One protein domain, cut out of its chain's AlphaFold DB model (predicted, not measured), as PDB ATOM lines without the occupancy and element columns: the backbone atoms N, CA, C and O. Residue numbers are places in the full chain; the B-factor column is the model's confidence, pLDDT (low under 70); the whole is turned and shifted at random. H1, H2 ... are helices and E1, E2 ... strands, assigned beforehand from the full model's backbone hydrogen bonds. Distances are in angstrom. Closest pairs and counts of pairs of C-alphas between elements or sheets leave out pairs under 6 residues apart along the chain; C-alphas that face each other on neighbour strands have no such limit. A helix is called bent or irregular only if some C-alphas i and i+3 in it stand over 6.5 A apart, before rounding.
ATOM      1  N   LYS A   5     376.883 278.153 127.810       97.12
ATOM      2  CA  LYS A   5     377.201 277.651 126.478       97.12
ATOM      3  C   LYS A   5     378.715 277.669 126.284       97.12
ATOM      4  O   LYS A   5     379.333 278.725 126.403       97.12
ATOM      5  N   LEU A   6     379.301 276.507 126.018       97.50
ATOM      6  CA  LEU A   6     380.749 276.358 125.867       97.50
ATOM      7  C   LEU A   6     381.239 277.040 124.586       97.50
ATOM      8  O   LEU A   6     380.663 276.828 123.515       97.50
ATOM      9  N   THR A   7     382.312 277.824 124.682       97.56
ATOM     10  CA  THR A   7     382.926 278.521 123.540       97.56
ATOM     11  C   THR A   7     384.174 277.813 123.017       97.56
ATOM     12  O   THR A   7     384.671 278.178 121.957       97.56
ATOM     13  N   GLY A   8     384.667 276.793 123.725       96.12
ATOM     14  CA  GLY A   8     385.850 276.008 123.348       96.12
ATOM     15  C   GLY A   8     387.054 276.248 124.263       96.12
ATOM     16  O   GLY A   8     387.950 275.410 124.339       96.12
ATOM     17  N   THR A   9     387.053 277.366 124.993       97.06
ATOM     18  CA  THR A   9     388.141 277.792 125.888       97.06
ATOM     19  C   THR A   9     387.987 277.261 127.306       97.06
ATOM     20  O   THR A   9     388.950 277.262 128.064       97.06
ATOM     21  N   GLU A  10     386.792 276.803 127.685       97.94
ATOM     22  CA  GLU A  10     386.562 276.217 129.001       97.94
ATOM     23  C   GLU A  10     387.370 274.935 129.158       97.94
ATOM     24  O   GLU A  10     387.383 274.093 128.256       97.94
ATOM     25  N   THR A  11     387.987 274.774 130.323       98.25
ATOM     26  CA  THR A  11     388.777 273.604 130.700       98.25
ATOM     27  C   THR A  11     388.249 272.986 131.989       98.25
ATOM     28  O   THR A  11     387.535 273.627 132.771       98.25
ATOM     29  N   GLY A  12     388.581 271.716 132.192       98.06
ATOM     30  CA  GLY A  12     388.319 270.992 133.426       98.06
ATOM     31  C   GLY A  12     387.936 269.546 133.160       98.06
ATOM     32  O   GLY A  12     388.369 268.954 132.169       98.06
ATOM     33  N   TRP A  13     387.111 268.992 134.041       98.06
ATOM     34  CA  TRP A  13     386.609 267.622 133.967       98.06
ATOM     35  C   TRP A  13     385.182 267.588 133.417       98.06
ATOM     36  O   TRP A  13     384.329 268.373 133.837       98.06
ATOM     37  N   TRP A  14     384.902 266.655 132.510       98.19
ATOM     38  CA  TRP A  14     383.650 266.607 131.756       98.19
ATOM     39  C   TRP A  14     382.777 265.426 132.177       98.19
ATOM     40  O   TRP A  14     382.936 264.301 131.710       98.19
ATOM     41  N   VAL A  15     381.776 265.691 133.012       98.06
ATOM     42  CA  VAL A  15     380.702 264.738 133.306       98.06
ATOM     43  C   VAL A  15     379.639 264.869 132.220       98.06
ATOM     44  O   VAL A  15     378.706 265.663 132.331       98.06
ATOM     45  N   VAL A  16     379.771 264.097 131.144       98.19
ATOM     46  CA  VAL A  16     378.734 264.009 130.106       98.19
ATOM     47  C   VAL A  16     377.820 262.831 130.437       98.19
ATOM     48  O   VAL A  16     378.257 261.685 130.389       98.19
ATOM     49  N   SER A  17     376.571 263.099 130.828       97.88
ATOM     50  CA  SER A  17     375.682 262.090 131.417       97.88
ATOM     51  C   SER A  17     374.315 261.989 130.741       97.88
ATOM     52  O   SER A  17     373.716 262.984 130.330       97.88
ATOM     53  N   SER A  18     373.805 260.757 130.664       96.56
ATOM     54  CA  SER A  18     372.451 260.438 130.214       96.56
ATOM     55  C   SER A  18     372.036 259.051 130.712       96.56
ATOM     56  O   SER A  18     372.798 258.093 130.567       96.56
ATOM     57  N   GLY A  19     370.836 258.929 131.290       94.62
ATOM     58  CA  GLY A  19     370.252 257.645 131.693       94.62
ATOM     59  C   GLY A  19     371.059 256.917 132.770       94.62
ATOM     60  O   GLY A  19     371.315 255.722 132.644       94.62
ATOM     61  N   GLY A  20     371.534 257.647 133.782       95.50
ATOM     62  CA  GLY A  20     372.372 257.105 134.860       95.50
ATOM     63  C   GLY A  20     373.788 256.681 134.441       95.50
ATOM     64  O   GLY A  20     374.517 256.104 135.248       95.50
ATOM     65  N   ARG A  21     374.184 256.938 133.189       97.06
ATOM     66  CA  ARG A  21     375.506 256.612 132.635       97.06
ATOM     67  C   ARG A  21     376.335 257.866 132.402       97.06
ATOM     68  O   ARG A  21     375.793 258.973 132.339       97.06
ATOM     69  N   ILE A  22     377.636 257.671 132.231       97.44
ATOM     70  CA  ILE A  22     378.603 258.725 131.913       97.44
ATOM     71  C   ILE A  22     379.446 258.338 130.711       97.44
ATOM     72  O   ILE A  22     379.737 257.164 130.510       97.44
ATOM     73  N   TRP A  23     379.824 259.325 129.917       97.94
ATOM     74  CA  TRP A  23     380.753 259.134 128.816       97.94
ATOM     75  C   TRP A  23     382.187 259.031 129.340       97.94
ATOM     76  O   TRP A  23     382.663 259.967 129.983       97.94
ATOM     77  N   LEU A  24     382.846 257.906 129.063       96.69
ATOM     78  CA  LEU A  24     384.233 257.626 129.437       96.69
ATOM     79  C   LEU A  24     385.035 257.228 128.187       96.69
ATOM     80  O   LEU A  24     385.233 256.033 127.945       96.69
ATOM     81  N   PRO A  25     385.460 258.190 127.348       95.12
ATOM     82  CA  PRO A  25     386.277 257.884 126.183       95.12
ATOM     83  C   PRO A  25     387.578 257.221 126.645       95.12
ATOM     84  O   PRO A  25     388.279 257.742 127.510       95.12
ATOM     85  N   ASN A  26     387.884 256.050 126.084       90.50
ATOM     86  CA  ASN A  26     389.017 255.208 126.489       90.50
ATOM     87  C   ASN A  26     388.997 254.756 127.965       90.50
ATOM     88  O   ASN A  26     390.022 254.330 128.485       90.50
ATOM     89  N   GLY A  27     387.840 254.803 128.634       90.94
ATOM     90  CA  GLY A  27     387.675 254.319 130.006       90.94
ATOM     91  C   GLY A  27     387.950 255.348 131.105       90.94
ATOM     92  O   GLY A  27     387.750 255.017 132.271       90.94
ATOM     93  N   ASP A  28     388.314 256.585 130.764       93.31
ATOM     94  CA  ASP A  28     388.625 257.632 131.744       93.31
ATOM     95  C   ASP A  28     387.654 258.810 131.665       93.31
ATOM     96  O   ASP A  28     387.016 259.065 130.639       93.31
ATOM     97  N   LEU A  29     387.528 259.546 132.773       95.69
ATOM     98  CA  LEU A  29     386.741 260.775 132.785       95.69
ATOM     99  C   LEU A  29     387.462 261.834 131.930       95.69
ATOM    100  O   LEU A  29     388.614 262.158 132.230       95.69
ATOM    101  N   PRO A  30     386.814 262.412 130.899       97.12
ATOM    102  CA  PRO A  30     387.490 263.351 130.022       97.12
ATOM    103  C   PRO A  30     387.944 264.593 130.795       97.12
ATOM    104  O   PRO A  30     387.159 265.224 131.509       97.12
ATOM    105  N   LYS A  31     389.211 264.965 130.608       97.31
ATOM    106  CA  LYS A  31     389.852 266.151 131.189       97.31
ATOM    107  C   LYS A  31     390.482 266.999 130.087       97.31
ATOM    108  O   LYS A  31     391.016 266.453 129.125       97.31
ATOM    109  N   GLY A  32     390.420 268.321 130.195       97.44
ATOM    110  CA  GLY A  32     391.043 269.252 129.246       97.44
ATOM    111  C   GLY A  32     390.047 270.255 128.673       97.44
ATOM    112  O   GLY A  32     389.029 270.538 129.305       97.44
ATOM    113  N   SER A  33     390.333 270.818 127.496       98.12
ATOM    114  CA  SER A  33     389.481 271.854 126.901       98.12
ATOM    115  C   SER A  33     388.205 271.286 126.278       98.12
ATOM    116  O   SER A  33     388.182 270.175 125.743       98.12
ATOM    117  N   SER A  34     387.134 272.076 126.299       98.12
ATOM    118  CA  SER A  34     385.874 271.730 125.637       98.12
ATOM    119  C   SER A  34     386.042 271.588 124.126       98.12
ATOM    120  O   SER A  34     385.375 270.750 123.521       98.12
ATOM    121  N   GLN A  35     386.958 272.345 123.514       98.12
ATOM    122  CA  GLN A  35     387.295 272.195 122.101       98.12
ATOM    123  C   GLN A  35     387.931 270.832 121.797       98.12
ATOM    124  O   GLN A  35     387.509 270.181 120.845       98.12
ATOM    125  N   PHE A  36     388.899 270.380 122.605       97.81
ATOM    126  CA  PHE A  36     389.574 269.093 122.397       97.81
ATOM    127  C   PHE A  36     388.574 267.929 122.398       97.81
ATOM    128  O   PHE A  36     388.623 267.054 121.538       97.81
ATOM    129  N   TRP A  37     387.598 267.972 123.306       97.00
ATOM    130  CA  TRP A  37     386.551 266.955 123.416       97.00
ATOM    131  C   TRP A  37     385.339 267.186 122.500       97.00
ATOM    132  O   TRP A  37     384.333 266.494 122.635       97.00
ATOM    133  N   SER A  38     385.398 268.148 121.570       96.62
ATOM    134  CA  SER A  38     384.278 268.493 120.675       96.62
ATOM    135  C   SER A  38     382.966 268.814 121.421       96.62
ATOM    136  O   SER A  38     381.861 268.484 120.982       96.62
ATOM    137  N   LEU A  39     383.079 269.465 122.582       97.44
ATOM    138  CA  LEU A  39     381.962 269.875 123.440       97.44
ATOM    139  C   LEU A  39     381.523 271.329 123.199       97.44
ATOM    140  O   LEU A  39     380.524 271.761 123.777       97.44
ATOM    141  N   THR A  40     382.220 272.078 122.341       97.88
ATOM    142  CA  THR A  40     381.866 273.455 121.961       97.88
ATOM    143  C   THR A  40     380.397 273.574 121.543       97.88
ATOM    144  O   THR A  40     379.853 272.731 120.830       97.88
ATOM    145  N   GLY A  41     379.732 274.633 122.002       97.31
ATOM    146  CA  GLY A  41     378.326 274.912 121.723       97.31
ATOM    147  C   GLY A  41     377.328 274.146 122.593       97.31
ATOM    148  O   GLY A  41     376.144 274.490 122.565       97.31
ATOM    149  N   LYS A  42     377.764 273.154 123.384       97.12
ATOM    150  CA  LYS A  42     376.898 272.480 124.362       97.12
ATOM    151  C   LYS A  42     376.665 273.365 125.587       97.12
ATOM    152  O   LYS A  42     377.508 274.177 125.959       97.12
ATOM    153  N   GLU A  43     375.517 273.168 126.229       96.44
ATOM    154  CA  GLU A  43     375.194 273.773 127.522       96.44
ATOM    155  C   GLU A  43     375.808 272.942 128.651       96.44
ATOM    156  O   GLU A  43     375.465 271.767 128.822       96.44
ATOM    157  N   ALA A  44     376.679 273.559 129.441       97.12
ATOM    158  CA  ALA A  44     377.355 272.934 130.568       97.12
ATOM    159  C   ALA A  44     377.006 273.635 131.882       97.12
ATOM    160  O   ALA A  44     376.817 274.849 131.934       97.12
ATOM    161  N   LEU A  45     376.926 272.869 132.964       95.88
ATOM    162  CA  LEU A  45     376.696 273.376 134.310       95.88
ATOM    163  C   LEU A  45     377.954 273.138 135.155       95.88
ATOM    164  O   LEU A  45     378.343 271.981 135.297       95.88
ATOM    165  N   PRO A  46     378.582 274.166 135.746       96.31
ATOM    166  CA  PRO A  46     379.636 273.944 136.727       96.31
ATOM    167  C   PRO A  46     379.004 273.384 138.009       96.31
ATOM    168  O   PRO A  46     378.107 274.010 138.582       96.31
ATOM    169  N   ILE A  47     379.423 272.190 138.433       95.75
ATOM    170  CA  ILE A  47     378.810 271.476 139.571       95.75
ATOM    171  C   ILE A  47     379.732 271.334 140.784       95.75
ATOM    172  O   ILE A  47     379.233 271.159 141.899       95.75
ATOM    173  N   SER A  48     381.049 271.382 140.582       95.38
ATOM    174  CA  SER A  48     382.063 271.269 141.635       95.38
ATOM    175  C   SER A  48     383.442 271.658 141.098       95.38
ATOM    176  O   SER A  48     383.586 271.961 139.915       95.38
ATOM    177  N   GLU A  49     384.452 271.570 141.954       96.06
ATOM    178  CA  GLU A  49     385.866 271.618 141.593       96.06
ATOM    179  C   GLU A  49     386.575 270.342 142.068       96.06
ATOM    180  O   GLU A  49     386.174 269.737 143.067       96.06
ATOM    181  N   TRP A  50     387.610 269.928 141.338       95.44
ATOM    182  CA  TRP A  50     388.520 268.842 141.697       95.44
ATOM    183  C   TRP A  50     389.928 269.183 141.223       95.44
ATOM    184  O   TRP A  50     390.120 269.510 140.054       95.44
ATOM    185  N   GLN A  51     390.907 269.123 142.131       94.56
ATOM    186  CA  GLN A  51     392.296 269.523 141.860       94.56
ATOM    187  C   GLN A  51     392.402 270.936 141.248       94.56
ATOM    188  O   GLN A  51     393.128 271.148 140.284       94.56
ATOM    189  N   ALA A  52     391.643 271.894 141.800       95.94
ATOM    190  CA  ALA A  52     391.539 273.279 141.319       95.94
ATOM    191  C   ALA A  52     390.998 273.445 139.880       95.94
ATOM    192  O   ALA A  52     391.059 274.535 139.316       95.94
ATOM    193  N   GLU A  53     390.420 272.393 139.293       97.06
ATOM    194  CA  GLU A  53     389.767 272.443 137.987       97.06
ATOM    195  C   GLU A  53     388.256 272.242 138.113       97.06
ATOM    196  O   GLU A  53     387.769 271.449 138.923       97.06
ATOM    197  N   THR A  54     387.486 272.952 137.289       97.56
ATOM    198  CA  THR A  54     386.023 272.862 137.302       97.56
ATOM    199  C   THR A  54     385.550 271.493 136.818       97.56
ATOM    200  O   THR A  54     386.016 270.982 135.801       97.56
ATOM    201  N   ILE A  55     384.563 270.922 137.503       97.81
ATOM    202  CA  ILE A  55     383.777 269.796 137.001       97.81
ATOM    203  C   ILE A  55     382.520 270.344 136.330       97.81
ATOM    204  O   ILE A  55     381.653 270.947 136.974       97.81
ATOM    205  N   TRP A  56     382.413 270.089 135.033       98.19
ATOM    206  CA  TRP A  56     381.296 270.481 134.189       98.19
ATOM    207  C   TRP A  56     380.344 269.306 133.978       98.19
ATOM    208  O   TRP A  56     380.764 268.216 133.601       98.19
ATOM    209  N   LEU A  57     379.046 269.536 134.158       98.19
ATOM    210  CA  LEU A  57     377.986 268.602 133.793       98.19
ATOM    211  C   LEU A  57     377.371 268.996 132.450       98.19
ATOM    212  O   LEU A  57     376.848 270.102 132.307       98.19
ATOM    213  N   ILE A  58     377.343 268.061 131.505       97.94
ATOM    214  CA  ILE A  58     376.607 268.174 130.244       97.94
ATOM    215  C   ILE A  58     375.601 267.025 130.182       97.94
ATOM    216  O   ILE A  58     375.963 265.859 130.309       97.94
ATOM    217  N   ILE A  59     374.325 267.344 129.977       96.44
ATOM    218  CA  ILE A  59     373.241 266.351 129.999       96.44
ATOM    219  C   ILE A  59     372.853 266.016 128.564       96.44
ATOM    220  O   ILE A  59     371.898 266.562 128.016       96.44
ATOM    221  N   VAL A  60     373.647 265.156 127.937       95.44
ATOM    222  CA  VAL A  60     373.417 264.645 126.582       95.44
ATOM    223  C   VAL A  60     373.891 263.199 126.507       95.44
ATOM    224  O   VAL A  60     374.791 262.787 127.236       95.44
ATOM    225  N   LYS A  61     373.299 262.417 125.607       95.81
ATOM    226  CA  LYS A  61     373.781 261.067 125.311       95.81
ATOM    227  C   LYS A  61     374.950 261.158 124.326       95.81
ATOM    228  O   LYS A  61     374.773 261.693 123.234       95.81
ATOM    229  N   SER A  62     376.115 260.635 124.708       94.69
ATOM    230  CA  SER A  62     377.210 260.390 123.762       94.69
ATOM    231  C   SER A  62     376.852 259.201 122.856       94.69
ATOM    232  O   SER A  62     376.199 258.264 123.334       94.69
ATOM    233  N   PRO A  63     377.222 259.210 121.562       92.69
ATOM    234  CA  PRO A  63     376.970 258.076 120.671       92.69
ATOM    235  C   PRO A  63     377.727 256.806 121.089       92.69
ATOM    236  O   PRO A  63     377.242 255.707 120.825       92.69
ATOM    237  N   THR A  64     378.870 256.947 121.765       94.25
ATOM    238  CA  THR A  64     379.745 255.844 122.185       94.25
ATOM    239  C   THR A  64     380.113 255.960 123.662       94.25
ATOM    240  O   THR A  64     379.854 256.980 124.304       94.25
ATOM    241  N   ASP A  65     380.693 254.890 124.210       93.50
ATOM    242  CA  ASP A  65     381.420 254.883 125.490       93.50
ATOM    243  C   ASP A  65     380.622 255.403 126.695       93.50
ATOM    244  O   ASP A  65     381.162 255.984 127.636       93.50
ATOM    245  N   MET A  66     379.299 255.203 126.669       96.81
ATOM    246  CA  MET A  66     378.428 255.461 127.815       96.81
ATOM    247  C   MET A  66     378.536 254.297 128.807       96.81
ATOM    248  O   MET A  66     377.928 253.238 128.617       96.81
ATOM    249  N   CYS A  67     379.259 254.525 129.894       95.44
ATOM    250  CA  CYS A  67     379.637 253.540 130.897       95.44
ATOM    251  C   CYS A  67     378.907 253.746 132.233       95.44
ATOM    252  O   CYS A  67     378.303 254.786 132.513       95.44
ATOM    253  N   SER A  68     378.964 252.717 133.081       94.50
ATOM    254  CA  SER A  68     378.531 252.813 134.477       94.50
ATOM    255  C   SER A  68     379.513 253.682 135.271       94.50
ATOM    256  O   SER A  68     380.721 253.458 135.166       94.50
ATOM    257  N   PRO A  69     379.042 254.594 136.140       92.62
ATOM    258  CA  PRO A  69     379.928 255.402 136.978       92.62
ATOM    259  C   PRO A  69     380.737 254.586 137.987       92.62
ATOM    260  O   PRO A  69     381.730 255.079 138.512       92.62
ATOM    261  N   ARG A  70     380.355 253.325 138.237       92.75
ATOM    262  CA  ARG A  70     381.126 252.410 139.091       92.75
ATOM    263  C   ARG A  70     382.549 252.174 138.579       92.75
ATOM    264  O   ARG A  70     383.403 251.838 139.385       92.75
ATOM    265  N   TRP A  71     382.812 252.386 137.287       92.00
ATOM    266  CA  TRP A  71     384.169 252.319 136.742       92.00
ATOM    267  C   TRP A  71     385.098 253.382 137.352       92.00
ATOM    268  O   TRP A  71     386.242 253.097 137.685       92.00
ATOM    269  N   ILE A  72     384.579 254.587 137.608       92.75
ATOM    270  CA  ILE A  72     385.331 255.644 138.302       92.75
ATOM    271  C   ILE A  72     385.539 255.292 139.777       92.75
ATOM    272  O   ILE A  72     386.592 255.591 140.327       92.75
ATOM    273  N   ALA A  73     384.584 254.602 140.412       89.94
ATOM    274  CA  ALA A  73     384.716 254.187 141.812       89.94
ATOM    275  C   ALA A  73     385.919 253.262 142.053       89.94
ATOM    276  O   ALA A  73     386.505 253.311 143.128       89.94
ATOM    277  N   SER A  74     386.303 252.443 141.065       85.50
ATOM    278  CA  SER A  74     387.524 251.631 141.143       85.50
ATOM    279  C   SER A  74     388.820 252.421 140.934       85.50
ATOM    280  O   SER A  74     389.884 251.890 141.227       85.50
ATOM    281  N   GLN A  75     388.746 253.655 140.424       87.38
ATOM    282  CA  GLN A  75     389.906 254.512 140.171       87.38
ATOM    283  C   GLN A  75     390.132 255.515 141.314       87.38
ATOM    284  O   GLN A  75     391.233 255.596 141.847       87.38
ATOM    285  N   ASP A  76     389.095 256.270 141.694       92.38
ATOM    286  CA  ASP A  76     389.172 257.319 142.717       92.38
ATOM    287  C   ASP A  76     387.795 257.553 143.372       92.38
ATOM    288  O   ASP A  76     386.817 257.940 142.722       92.38
ATOM    289  N   GLU A  77     387.710 257.336 144.688       94.00
ATOM    290  CA  GLU A  77     386.465 257.480 145.451       94.00
ATOM    291  C   GLU A  77     385.978 258.939 145.531       94.00
ATOM    292  O   GLU A  77     384.771 259.208 145.503       94.00
ATOM    293  N   GLY A  78     386.900 259.900 145.637       94.44
ATOM    294  CA  GLY A  78     386.582 261.324 145.717       94.44
ATOM    295  C   GLY A  78     385.983 261.826 144.409       94.44
ATOM    296  O   GLY A  78     384.899 262.422 144.405       94.44
ATOM    297  N   LEU A  79     386.626 261.495 143.289       94.25
ATOM    298  CA  LEU A  79     386.116 261.808 141.959       94.25
ATOM    299  C   LEU A  79     384.774 261.110 141.701       94.25
ATOM    300  O   LEU A  79     383.845 261.737 141.188       94.25
ATOM    301  N   PHE A  80     384.622 259.851 142.125       96.06
ATOM    302  CA  PHE A  80     383.362 259.116 142.003       96.06
ATOM    303  C   PHE A  80     382.190 259.823 142.696       96.06
ATOM    304  O   PHE A  80     381.110 259.925 142.109       96.06
ATOM    305  N   LYS A  81     382.385 260.374 143.901       95.81
ATOM    306  CA  LYS A  81     381.342 261.139 144.610       95.81
ATOM    307  C   LYS A  81     380.908 262.375 143.817       95.81
ATOM    308  O   LYS A  81     379.711 262.647 143.694       95.81
ATOM    309  N   LEU A  82     381.865 263.103 143.238       95.94
ATOM    310  CA  LEU A  82     381.590 264.306 142.448       95.94
ATOM    311  C   LEU A  82     380.894 263.987 141.118       95.94
ATOM    312  O   LEU A  82     379.929 264.658 140.743       95.94
ATOM    313  N   VAL A  83     381.321 262.922 140.441       96.19
ATOM    314  CA  VAL A  83     380.670 262.406 139.229       96.19
ATOM    315  C   VAL A  83     379.251 261.924 139.543       96.19
ATOM    316  O   VAL A  83     378.304 262.285 138.840       96.19
ATOM    317  N   GLY A  84     379.074 261.177 140.636       96.38
ATOM    318  CA  GLY A  84     377.777 260.700 141.114       96.38
ATOM    319  C   GLY A  84     376.786 261.837 141.363       96.38
ATOM    320  O   GLY A  84     375.637 261.751 140.927       96.38
ATOM    321  N   ARG A  85     377.241 262.947 141.958       95.88
ATOM    322  CA  ARG A  85     376.439 264.173 142.106       95.88
ATOM    323  C   ARG A  85     375.971 264.720 140.755       95.88
ATOM    324  O   ARG A  85     374.807 265.099 140.620       95.88
ATOM    325  N   GLY A  86     376.848 264.755 139.751       96.38
ATOM    326  CA  GLY A  86     376.493 265.187 138.396       96.38
ATOM    327  C   GLY A  86     375.413 264.310 137.756       96.38
ATOM    328  O   GLY A  86     374.448 264.827 137.194       96.38
ATOM    329  N   ILE A  87     375.524 262.990 137.911       96.81
ATOM    330  CA  ILE A  87     374.544 262.020 137.395       96.81
ATOM    331  C   ILE A  87     373.195 262.168 138.099       96.81
ATOM    332  O   ILE A  87     372.159 262.218 137.438       96.81
ATOM    333  N   GLN A  88     373.191 262.281 139.429       96.44
ATOM    334  CA  GLN A  88     371.967 262.511 140.201       96.44
ATOM    335  C   GLN A  88     371.254 263.782 139.740       96.44
ATOM    336  O   GLN A  88     370.037 263.784 139.579       96.44
ATOM    337  N   LEU A  89     372.011 264.846 139.467       95.50
ATOM    338  CA  LEU A  89     371.451 266.095 138.971       95.50
ATOM    339  C   LEU A  89     370.896 265.961 137.543       95.50
ATOM    340  O   LEU A  89     369.831 266.504 137.243       95.50
ATOM    341  N   ALA A  90     371.571 265.208 136.669       95.50
ATOM    342  CA  ALA A  90     371.066 264.891 135.335       95.50
ATOM    343  C   ALA A  90     369.731 264.127 135.393       95.50
ATOM    344  O   ALA A  90     368.769 264.500 134.717       95.50
ATOM    345  N   GLU A  91     369.647 263.105 136.247       95.69
ATOM    346  CA  GLU A  91     368.424 262.322 136.443       95.69
ATOM    347  C   GLU A  91     367.315 263.122 137.130       95.69
ATOM    348  O   GLU A  91     366.143 262.963 136.783       95.69
ATOM    349  N   PHE A  92     367.661 264.034 138.041       94.94
ATOM    350  CA  PHE A  92     366.706 264.963 138.637       94.94
ATOM    351  C   PHE A  92     366.043 265.826 137.561       94.94
ATOM    352  O   PHE A  92     364.819 265.830 137.452       94.94
ATOM    353  N   TYR A  93     366.826 266.485 136.701       92.62
ATOM    354  CA  TYR A  93     366.261 267.314 135.631       92.62
ATOM    355  C   TYR A  93     365.450 266.510 134.614       92.62
ATOM    356  O   TYR A  93     364.449 267.008 134.102       92.62
ATOM    357  N   ARG A  94     365.846 265.265 134.335       92.25
ATOM    358  CA  ARG A  94     365.090 264.382 133.443       92.25
ATOM    359  C   ARG A  94     363.745 263.971 134.051       92.25
ATOM    360  O   ARG A  94     362.731 264.013 133.363       92.25
ATOM    361  N   SER A  95     363.738 263.564 135.320       93.88
ATOM    362  CA  SER A  95     362.530 263.104 136.028       93.88
ATOM    363  C   SER A  95     361.573 264.242 136.385       93.88
ATOM    364  O   SER A  95     360.369 264.018 136.442       93.88
ATOM    365  N   HIS A  96     362.087 265.462 136.546       93.88
ATOM    366  CA  HIS A  96     361.308 266.659 136.873       93.88
ATOM    367  C   HIS A  96     361.166 267.600 135.675       93.88
ATOM    368  O   HIS A  96     361.061 268.810 135.842       93.88
ATOM    369  N   HIS A  97     361.164 267.066 134.450       92.19
ATOM    370  CA  HIS A  97     360.890 267.869 133.256       92.19
ATOM    371  C   HIS A  97     359.453 268.431 133.257       92.19
ATOM    372  O   HIS A  97     359.199 269.493 132.687       92.19
TER     373      HIS A  97
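What this domain is: This is residues 5 to 97 of the 123 residues of an uncharacterized protein of Arsenophonus endosymbiont of Aphis craccivora (UniProt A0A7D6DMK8). A strongly twisted sheet of five strands has one long helix, H2, packed over it, with the tiny helix H1 at the corner where the chain turns into H2. The long strand E1 runs through the middle of the sheet, with E2 and E3 beside its two ends on one side and E5, then the bent strand E4, on the other. The 93 printed residues hold five named strands followed by two named helices, in the order E1 E2 E3 E4 E5 H1 H2, and the class is mixed, helices and strands. The sheet is branched and mixed: E1 and E5 are parallel, the other neighbour pairs antiparallel. The whole is compact, with a radius of gyration of the C-alphas of 12.0 A and spans of 32 by 29 by 24 A.

How they stand to each other: E1, residues 11 to 18, has three neighbours. E5, residues 53 to 58, is parallel to it at 27 degrees, with N 15 and O 56 2.8 A apart. On the other side of E1, E2, residues 21 to 23, forms an antiparallel hairpin with it, with N 23 and O 16 2.9 A apart. On that same side E3, residues 31 to 33, is antiparallel to E1, with N 32 and O 12 2.9 A apart; E2 and E3 are apart. E4, residues 43 to 50, forms an antiparallel hairpin with E5, with N 45 and O 57 2.8 A apart, and bends by 61 degrees at residue 47. H2, residues 77 to 95, is on the sheet; its closest C-alphas to E1 are those of Ile 87 and Ser 17, 6.1 A apart, and to E4 those of Gly 86 and Ile 47, 6.8 A apart. H1, residues 70 to 73, is only just not on the sheet, with 4 pairs of C-alphas within 10 A. H1 and H2 touch only at the corner by their link, H2 with residues 79 to 80 alone; their closest C-alphas, of Ala 73 and Phe 80, are 5.1 A apart. In H2 every O i to N i+4 pair is within hydrogen-bond range; H1 is too short for such a pair.

Where its parts are: E1 measures 21.0 A from C-alpha 11 at (388.777, 273.604, 130.700) to C-alpha 18. E2 and E3 have three residues each. E4 measures 20.1 A and E5 15.9 A. H1 has four residues. H2 measures 26.3 A, ending with C-alpha 95 at (362.530, 263.104, 136.028).

The domain as a whole: The C-alphas farthest apart, of Gln 75 and His 97, are 32.7 A apart. The printed part has no cut. The link from E5 to H1 is long, with 11 residues; within it residues 66 to 67 pair antiparallel with residues 22 to 23 of E2. The mean pLDDT of the printed part is 95.6, and no printed residue is under 70.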